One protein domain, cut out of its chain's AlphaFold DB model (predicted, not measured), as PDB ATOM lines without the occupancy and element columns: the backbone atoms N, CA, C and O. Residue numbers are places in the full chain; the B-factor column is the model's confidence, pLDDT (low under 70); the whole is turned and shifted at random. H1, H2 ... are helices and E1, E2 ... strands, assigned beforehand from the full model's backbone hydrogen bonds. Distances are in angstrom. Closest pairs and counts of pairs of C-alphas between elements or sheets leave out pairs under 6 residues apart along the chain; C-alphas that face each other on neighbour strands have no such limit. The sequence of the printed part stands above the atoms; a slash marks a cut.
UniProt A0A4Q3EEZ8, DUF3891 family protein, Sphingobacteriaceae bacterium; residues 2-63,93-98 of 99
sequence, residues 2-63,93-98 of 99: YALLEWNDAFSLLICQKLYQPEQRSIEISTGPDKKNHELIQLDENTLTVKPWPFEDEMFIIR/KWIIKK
ATOM      1  N   TYR A   2     212.958 136.621 133.686       81.31
ATOM      2  CA  TYR A   2     211.607 136.573 134.280       81.31
ATOM      3  C   TYR A   2     210.639 135.611 133.558       81.31
ATOM      4  O   TYR A   2     210.041 134.761 134.201       81.31
ATOM      5  N   ALA A   3     210.606 135.643 132.220       83.75
ATOM      6  CA  ALA A   3     209.740 134.771 131.416       83.75
ATOM      7  C   ALA A   3     209.999 133.262 131.605       83.75
ATOM      8  O   ALA A   3     209.089 132.462 131.447       83.75
ATOM      9  N   LEU A   4     211.226 132.855 131.957       87.62
ATOM     10  CA  LEU A   4     211.520 131.445 132.230       87.62
ATOM     11  C   LEU A   4     210.911 131.008 133.569       87.62
ATOM     12  O   LEU A   4     210.356 129.920 133.663       87.62
ATOM     13  N   LEU A   5     211.013 131.855 134.597       89.00
ATOM     14  CA  LEU A   5     210.431 131.574 135.908       89.00
ATOM     15  C   LEU A   5     208.902 131.541 135.833       89.00
ATOM     16  O   LEU A   5     208.297 130.610 136.342       89.00
ATOM     17  N   GLU A   6     208.307 132.523 135.159       88.75
ATOM     18  CA  GLU A   6     206.860 132.608 134.942       88.75
ATOM     19  C   GLU A   6     206.328 131.395 134.168       88.75
ATOM     20  O   GLU A   6     205.327 130.795 134.551       88.75
ATOM     21  N   TRP A   7     207.044 130.974 133.122       92.19
ATOM     22  CA  TRP A   7     206.696 129.770 132.374       92.19
ATOM     23  C   TRP A   7     206.797 128.503 133.230       92.19
ATOM     24  O   TRP A   7     205.891 127.675 133.207       92.19
ATOM     25  N   ASN A   8     207.862 128.362 134.025       91.06
ATOM     26  CA  ASN A   8     208.030 127.217 134.921       91.06
ATOM     27  C   ASN A   8     206.941 127.162 136.004       91.06
ATOM     28  O   ASN A   8     206.457 126.075 136.322       91.06
ATOM     29  N   ASP A   9     206.543 128.316 136.548       91.56
ATOM     30  CA  ASP A   9     205.447 128.419 137.514       91.56
ATOM     31  C   ASP A   9     204.132 127.940 136.883       91.56
ATOM     32  O   ASP A   9     203.545 126.962 137.354       91.56
ATOM     33  N   ALA A  10     203.751 128.510 135.733       91.62
ATOM     34  CA  ALA A  10     202.553 128.115 134.992       91.62
ATOM     35  C   ALA A  10     202.557 126.620 134.619       91.62
ATOM     36  O   ALA A  10     201.570 125.912 134.837       91.62
ATOM     37  N   PHE A  11     203.684 126.110 134.116       92.31
ATOM     38  CA  PHE A  11     203.834 124.707 133.739       92.31
ATOM     39  C   PHE A  11     203.661 123.764 134.938       92.31
ATOM     40  O   PHE A  11     202.917 122.783 134.859       92.31
ATOM     41  N   SER A  12     204.298 124.077 136.070       92.25
ATOM     42  CA  SER A  12     204.191 123.270 137.288       92.25
ATOM     43  C   SER A  12     202.769 123.266 137.861       92.25
ATOM     44  O   SER A  12     202.272 122.213 138.272       92.25
ATOM     45  N   LEU A  13     202.075 124.409 137.817       90.94
ATOM     46  CA  LEU A  13     200.696 124.538 138.277       90.94
ATOM     47  C   LEU A  13     199.741 123.685 137.443       90.94
ATOM     48  O   LEU A  13     198.916 122.976 138.018       90.94
ATOM     49  N   LEU A  14     199.882 123.691 136.114       90.19
ATOM     50  CA  LEU A  14     199.061 122.863 135.228       90.19
ATOM     51  C   LEU A  14     199.204 121.368 135.538       90.19
ATOM     52  O   LEU A  14     198.201 120.650 135.601       90.19
ATOM     53  N   ILE A  15     200.434 120.905 135.783       90.00
ATOM     54  CA  ILE A  15     200.709 119.503 136.115       90.00
ATOM     55  C   ILE A  15     200.089 119.131 137.467       90.00
ATOM     56  O   ILE A  15     199.374 118.128 137.576       90.00
ATOM     57  N   CYS A  16     200.341 119.949 138.492       87.81
ATOM     58  CA  CYS A  16     199.923 119.680 139.867       87.81
ATOM     59  C   CYS A  16     198.405 119.789 140.066       87.81
ATOM     60  O   CYS A  16     197.836 118.984 140.803       87.81
ATOM     61  N   GLN A  17     197.739 120.735 139.398       83.62
ATOM     62  CA  GLN A  17     196.289 120.947 139.512       83.62
ATOM     63  C   GLN A  17     195.455 119.965 138.682       83.62
ATOM     64  O   GLN A  17     194.230 119.967 138.775       83.62
ATOM     65  N   LYS A  18     196.101 119.111 137.884       71.81
ATOM     66  CA  LYS A  18     195.436 118.154 136.995       71.81
ATOM     67  C   LYS A  18     194.425 118.786 136.043       71.81
ATOM     68  O   LYS A  18     193.392 118.194 135.750       71.81
ATOM     69  N   LEU A  19     194.727 119.986 135.550       65.69
ATOM     70  CA  LEU A  19     193.820 120.728 134.672       65.69
ATOM     71  C   LEU A  19     193.743 120.147 133.251       65.69
ATOM     72  O   LEU A  19     192.997 120.678 132.435       65.69
ATOM     73  N   TYR A  20     194.474 119.066 132.955       66.56
ATOM     74  CA  TYR A  20     194.452 118.374 131.668       66.56
ATOM     75  C   TYR A  20     193.045 117.865 131.334       66.56
ATOM     76  O   TYR A  20     192.432 117.106 132.085       66.56
ATOM     77  N   GLN A  21     192.529 118.310 130.190       60.28
ATOM     78  CA  GLN A  21     191.232 117.887 129.683       60.28
ATOM     79  C   GLN A  21     191.382 116.523 128.985       60.28
ATOM     80  O   GLN A  21     192.338 116.337 128.225       60.28
ATOM     81  N   PRO A  22     190.445 115.578 129.187       60.19
ATOM     82  CA  PRO A  22     190.384 114.378 128.357       60.19
ATOM     83  C   PRO A  22     190.235 114.763 126.870       60.19
ATOM     84  O   PRO A  22     189.795 115.869 126.560       60.19
ATOM     85  N   GLU A  23     190.585 113.846 125.957       65.00
ATOM     86  CA  GLU A  23     190.497 114.008 124.482       65.00
ATOM     87  C   GLU A  23     191.668 114.746 123.792       65.00
ATOM     88  O   GLU A  23     191.486 115.299 122.711       65.00
ATOM     89  N   GLN A  24     192.882 114.745 124.361       67.88
ATOM     90  CA  GLN A  24     194.079 115.372 123.749       67.88
ATOM     91  C   GLN A  24     193.932 116.879 123.465       67.88
ATOM     92  O   GLN A  24     194.584 117.421 122.569       67.88
ATOM     93  N   ARG A  25     193.087 117.583 124.222       76.31
ATOM     94  CA  ARG A  25     192.976 119.039 124.096       76.31
ATOM     95  C   ARG A  25     194.234 119.709 124.630       76.31
ATOM     96  O   ARG A  25     194.721 119.361 125.706       76.31
ATOM     97  N   SER A  26     194.743 120.673 123.869       82.50
ATOM     98  CA  SER A  26     195.829 121.526 124.325       82.50
ATOM     99  C   SER A  26     195.340 122.525 125.366       82.50
ATOM    100  O   SER A  26     194.223 123.040 125.299       82.50
ATOM    101  N   ILE A  27     196.205 122.796 126.337       87.38
ATOM    102  CA  ILE A  27     196.033 123.858 127.323       87.38
ATOM    103  C   ILE A  27     197.230 124.779 127.209       87.38
ATOM    104  O   ILE A  27     198.374 124.325 127.218       87.38
ATOM    105  N   GLU A  28     196.971 126.073 127.099       88.88
ATOM    106  CA  GLU A  28     198.029 127.072 127.059       88.88
ATOM    107  C   GLU A  28     198.782 127.105 128.398       88.88
ATOM    108  O   GLU A  28     198.172 127.196 129.463       88.88
ATOM    109  N   ILE A  29     200.112 127.009 128.331       90.12
ATOM    110  CA  ILE A  29     201.009 127.171 129.479       90.12
ATOM    111  C   ILE A  29     201.240 128.665 129.694       90.12
ATOM    112  O   ILE A  29     200.772 129.236 130.673       90.12
ATOM    113  N   SER A  30     201.968 129.279 128.762       88.62
ATOM    114  CA  SER A  30     202.216 130.715 128.631       88.62
ATOM    115  C   SER A  30     203.187 130.960 127.470       88.62
ATOM    116  O   SER A  30     203.707 130.024 126.840       88.62
ATOM    117  N   THR A  31     203.469 132.234 127.191       87.62
ATOM    118  CA  THR A  31     204.579 132.623 126.323       87.62
ATOM    119  C   THR A  31     205.912 132.328 127.013       87.62
ATOM    120  O   THR A  31     206.221 132.865 128.075       87.62
ATOM    121  N   GLY A  32     206.722 131.475 126.390       85.94
ATOM    122  CA  GLY A  32     208.033 131.100 126.895       85.94
ATOM    123  C   GLY A  32     209.094 132.192 126.696       85.94
ATOM    124  O   GLY A  32     208.865 133.210 126.034       85.94
ATOM    125  N   PRO A  33     210.313 131.979 127.220       85.44
ATOM    126  CA  PRO A  33     211.430 132.912 127.054       85.44
ATOM    127  C   PRO A  33     211.867 133.097 125.589       85.44
ATOM    128  O   PRO A  33     212.525 134.087 125.270       85.44
ATOM    129  N   ASP A  34     211.485 132.177 124.703       86.06
ATOM    130  CA  ASP A  34     211.701 132.232 123.255       86.06
ATOM    131  C   ASP A  34     210.617 133.033 122.500       86.06
ATOM    132  O   ASP A  34     210.643 133.096 121.269       86.06
ATOM    133  N   LYS A  35     209.686 133.666 123.230       85.25
ATOM    134  CA  LYS A  35     208.526 134.411 122.715       85.25
ATOM    135  C   LYS A  35     207.510 133.553 121.955       85.25
ATOM    136  O   LYS A  35     206.716 134.101 121.190       85.25
ATOM    137  N   LYS A  36     207.515 132.233 122.148       88.94
ATOM    138  CA  LYS A  36     206.503 131.336 121.583       88.94
ATOM    139  C   LYS A  36     205.496 130.930 122.643       88.94
ATOM    140  O   LYS A  36     205.846 130.737 123.808       88.94
ATOM    141  N   ASN A  37     204.246 130.770 122.226       90.38
ATOM    142  CA  ASN A  37     203.220 130.195 123.085       90.38
ATOM    143  C   ASN A  37     203.424 128.688 123.146       90.38
ATOM    144  O   ASN A  37     203.560 128.035 122.111       90.38
ATOM    145  N   HIS A  38     203.481 128.174 124.369       92.38
ATOM    146  CA  HIS A  38     203.605 126.753 124.624       92.38
ATOM    147  C   HIS A  38     202.272 126.189 125.079       92.38
ATOM    148  O   HIS A  38     201.591 126.764 125.924       92.38
ATOM    149  N   GLU A  39     201.954 125.020 124.556       92.25
ATOM    150  CA  GLU A  39     200.760 124.263 124.876       92.25
ATOM    151  C   GLU A  39     201.147 122.936 125.517       92.25
ATOM    152  O   GLU A  39     202.042 122.243 125.030       92.25
ATOM    153  N   LEU A  40     200.454 122.572 126.591       91.62
ATOM    154  CA  LEU A  40     200.519 121.262 127.219       91.62
ATOM    155  C   LEU A  40     199.416 120.375 126.647       91.62
ATOM    156  O   LEU A  40     198.249 120.760 126.637       91.62
ATOM    157  N   ILE A  41     199.776 119.177 126.196       90.62
ATOM    158  CA  ILE A  41     198.836 118.196 125.649       90.62
ATOM    159  C   ILE A  41     199.046 116.874 126.376       90.62
ATOM    160  O   ILE A  41     200.178 116.404 126.511       90.62
ATOM    161  N   GLN A  42     197.953 116.251 126.805       89.31
ATOM    162  CA  GLN A  42     197.978 114.886 127.315       89.31
ATOM    163  C   GLN A  42     197.899 113.893 126.156       89.31
ATOM    164  O   GLN A  42     196.944 113.912 125.382       89.31
ATOM    165  N   LEU A  43     198.917 113.040 126.030       87.88
ATOM    166  CA  LEU A  43     198.985 112.014 124.987       87.88
ATOM    167  C   LEU A  43     198.279 110.726 125.421       87.88
ATOM    168  O   LEU A  43     197.564 110.117 124.628       87.88
ATOM    169  N   ASP A  44     198.481 110.332 126.679       86.06
ATOM    170  CA  ASP A  44     197.882 109.155 127.310       86.06
ATOM    171  C   ASP A  44     197.730 109.373 128.828       86.06
ATOM    172  O   ASP A  44     198.005 110.458 129.344       86.06
ATOM    173  N   GLU A  45     197.272 108.356 129.562       85.12
ATOM    174  CA  GLU A  45     196.984 108.449 131.001       85.12
ATOM    175  C   GLU A  45     198.164 108.939 131.854       85.12
ATOM    176  O   GLU A  45     197.921 109.569 132.879       85.12
ATOM    177  N   ASN A  46     199.412 108.698 131.431       88.94
ATOM    178  CA  ASN A  46     200.618 109.008 132.209       88.94
ATOM    179  C   ASN A  46     201.664 109.818 131.424       88.94
ATOM    180  O   ASN A  46     202.785 110.019 131.915       88.94
ATOM    181  N   THR A  47     201.321 110.292 130.223       92.00
ATOM    182  CA  THR A  47     202.246 110.991 129.330       92.00
ATOM    183  C   THR A  47     201.708 112.334 128.858       92.00
ATOM    184  O   THR A  47     200.588 112.443 128.352       92.00
ATOM    185  N   LEU A  48     202.563 113.351 128.943       92.50
ATOM    186  CA  LEU A  48     202.320 114.706 128.464       92.50
ATOM    187  C   LEU A  48     203.359 115.088 127.396       92.50
ATOM    188  O   LEU A  48     204.477 114.571 127.372       92.50
ATOM    189  N   THR A  49     203.004 116.040 126.539       93.81
ATOM    190  CA  THR A  49     203.919 116.709 125.607       93.81
ATOM    191  C   THR A  49     203.717 118.215 125.669       93.81
ATOM    192  O   THR A  49     202.616 118.691 125.941       93.81
ATOM    193  N   VAL A  50     204.772 118.963 125.348       93.44
ATOM    194  CA  VAL A  50     204.713 120.415 125.157       93.44
ATOM    195  C   VAL A  50     204.897 120.747 123.675       93.44
ATOM    196  O   VAL A  50     205.729 120.126 123.010       93.44
ATOM    197  N   LYS A  51     204.124 121.700 123.143       92.44
ATOM    198  CA  LYS A  51     204.264 122.201 121.767       92.44
ATOM    199  C   LYS A  51     204.356 123.734 121.744       92.44
ATOM    200  O   LYS A  51     203.452 124.367 122.274       92.44
ATOM    201  N   PRO A  52     205.391 124.332 121.119       93.12
ATOM    202  CA  PRO A  52     206.582 123.680 120.560       93.12
ATOM    203  C   PRO A  52     207.430 123.022 121.661       93.12
ATOM    204  O   PRO A  52     207.348 123.423 122.812       93.12
ATOM    205  N   TRP A  53     208.218 121.994 121.331       93.94
ATOM    206  CA  TRP A  53     209.044 121.291 122.322       93.94
ATOM    207  C   TRP A  53     210.199 122.191 122.803       93.94
ATOM    208  O   TRP A  53     211.033 122.553 121.967       93.94
ATOM    209  N   PRO A  54     210.274 122.554 124.102       91.88
ATOM    210  CA  PRO A  54     211.264 123.511 124.594       91.88
ATOM    211  C   PRO A  54     212.512 122.859 125.209       91.88
ATOM    212  O   PRO A  54     213.426 123.574 125.615       91.88
ATOM    213  N   PHE A  55     212.549 121.529 125.325       91.88
ATOM    214  CA  PHE A  55     213.606 120.809 126.037       91.88
ATOM    215  C   PHE A  55     214.660 120.249 125.077       91.88
ATOM    216  O   PHE A  55     214.359 119.913 123.932       91.88
ATOM    217  N   GLU A  56     215.897 120.145 125.557       94.00
ATOM    218  CA  GLU A  56     216.994 119.529 124.806       94.00
ATOM    219  C   GLU A  56     216.806 118.009 124.703       94.00
ATOM    220  O   GLU A  56     216.871 117.450 123.609       94.00
ATOM    221  N   ASP A  57     216.485 117.364 125.827       96.50
ATOM    222  CA  ASP A  57     216.173 115.938 125.875       96.50
ATOM    223  C   ASP A  57     214.839 115.626 125.186       96.50
ATOM    224  O   ASP A  57     213.894 116.416 125.217       96.50
ATOM    225  N   GLU A  58     214.727 114.430 124.607       95.69
ATOM    226  CA  GLU A  58     213.481 113.966 123.983       95.69
ATOM    227  C   GLU A  58     212.435 113.514 125.007       95.69
ATOM    228  O   GLU A  58     211.242 113.478 124.698       95.69
ATOM    229  N   MET A  59     212.867 113.146 126.217       96.81
ATOM    230  CA  MET A  59     211.988 112.659 127.271       96.81
ATOM    231  C   MET A  59     212.606 112.823 128.659       96.81
ATOM    232  O   MET A  59     213.797 112.599 128.855       96.81
ATOM    233  N   PHE A  60     211.763 113.145 129.637       96.50
ATOM    234  CA  PHE A  60     212.109 113.140 131.054       96.50
ATOM    235  C   PHE A  60     210.897 112.769 131.919       96.50
ATOM    236  O   PHE A  60     209.764 112.668 131.448       96.50
ATOM    237  N   ILE A  61     211.139 112.533 133.210       96.31
ATOM    238  CA  ILE A  61     210.106 112.130 134.169       96.31
ATOM    239  C   ILE A  61     209.964 113.206 135.237       96.31
ATOM    240  O   ILE A  61     210.939 113.547 135.906       96.31
ATOM    241  N   ILE A  62     208.733 113.658 135.461       93.94
ATOM    242  CA  ILE A  62     208.371 114.510 136.594       93.94
ATOM    243  C   ILE A  62     207.768 113.633 137.690       93.94
ATOM    244  O   ILE A  62     206.914 112.785 137.421       93.94
ATOM    245  N   ARG A  63     208.215 113.843 138.930       94.56
ATOM    246  CA  ARG A  63     207.662 113.215 140.135       94.56
ATOM    247  C   ARG A  63     207.301 114.290 141.144       94.56
ATOM    248  O   ARG A  63     208.070 115.232 141.320       94.56
ATOM    249  N   LYS A  93     203.490 110.590 139.131       94.25
ATOM    250  CA  LYS A  93     204.527 110.451 138.117       94.25
ATOM    251  C   LYS A  93     203.958 110.766 136.743       94.25
ATOM    252  O   LYS A  93     202.936 110.204 136.367       94.25
ATOM    253  N   TRP A  94     204.674 111.597 135.995       93.31
ATOM    254  CA  TRP A  94     204.381 111.903 134.598       93.31
ATOM    255  C   TRP A  94     205.613 111.703 133.732       93.31
ATOM    256  O   TRP A  94     206.727 112.058 134.123       93.31
ATOM    257  N   ILE A  95     205.402 111.150 132.543       95.44
ATOM    258  CA  ILE A  95     206.400 111.117 131.479       95.44
ATOM    259  C   ILE A  95     206.152 112.336 130.596       95.44
ATOM    260  O   ILE A  95     205.050 112.513 130.082       95.44
ATOM    261  N   ILE A  96     207.162 113.179 130.413       94.94
ATOM    262  CA  ILE A  96     207.111 114.289 129.462       94.94
ATOM    263  C   ILE A  96     207.975 113.888 128.279       94.94
ATOM    264  O   ILE A  96     209.166 113.655 128.459       94.94
ATOM    265  N   LYS A  97     207.394 113.775 127.085       96.31
ATOM    266  CA  LYS A  97     208.132 113.378 125.878       96.31
ATOM    267  C   LYS A  97     207.764 114.241 124.682       96.31
ATOM    268  O   LYS A  97     206.639 114.734 124.600       96.31
ATOM    269  N   LYS A  98     208.704 114.382 123.752       93.19
ATOM    270  CA  LYS A  98     208.480 115.028 122.462       93.19
ATOM    271  C   LYS A  98     207.445 114.228 121.660       93.19
ATOM    272  O   LYS A  98     207.553 113.004 121.567       93.19
TER     273      LYS A  98
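Overview. This is residues 2 to 63 and 93 to 98 of the 99 residues of the protein "DUF3891 family protein" of Sphingobacteriaceae bacterium (UniProt A0A4Q3EEZ8). A strongly twisted sheet of five strands curls round helix H1, which covers one face near E1, in two layers. The printed part has 68 residues, mixed in class, with H1, then E1 to E5. The mixed sheet runs E1 E2 E3 E5 E4, its first three a meander of successive antiparallel neighbours. The whole printed part is compact, with a radius of gyration of the C-alphas of 11.2 A and spans of 31 by 23 by 20 A.

Arrangement. E2, residues 37 to 44, forms hairpins with E1, residues 26 to 31, N 29 to O 38 2.8 A, and E3, residues 47 to 51, N 49 to O 41 2.8 A. E5, residues 93 to 97, is parallel to E3, N 48 to O 95 2.9 A, and antiparallel to E4, residues 59 to 63, N 96 to O 60 2.8 A. H1, residues 2 to 16, touches E1, closest C-alphas Phe 11 and Ile 29, 5.7 A; every O i to N i+4 pair is within hydrogen-bond range.

Along the chain. H1 spans 21.3 A from C-alpha 2 at (211.607, 136.573, 134.280); E2 spans 22.1 A; E5 ends at C-alpha 97, (208.132, 113.378, 125.878).

Size, cuts and confidence. Residues 64 to 92 are cut out, with C-alphas 63 and 93 4.6 A apart; residues 19 to 24 have pLDDT under 70.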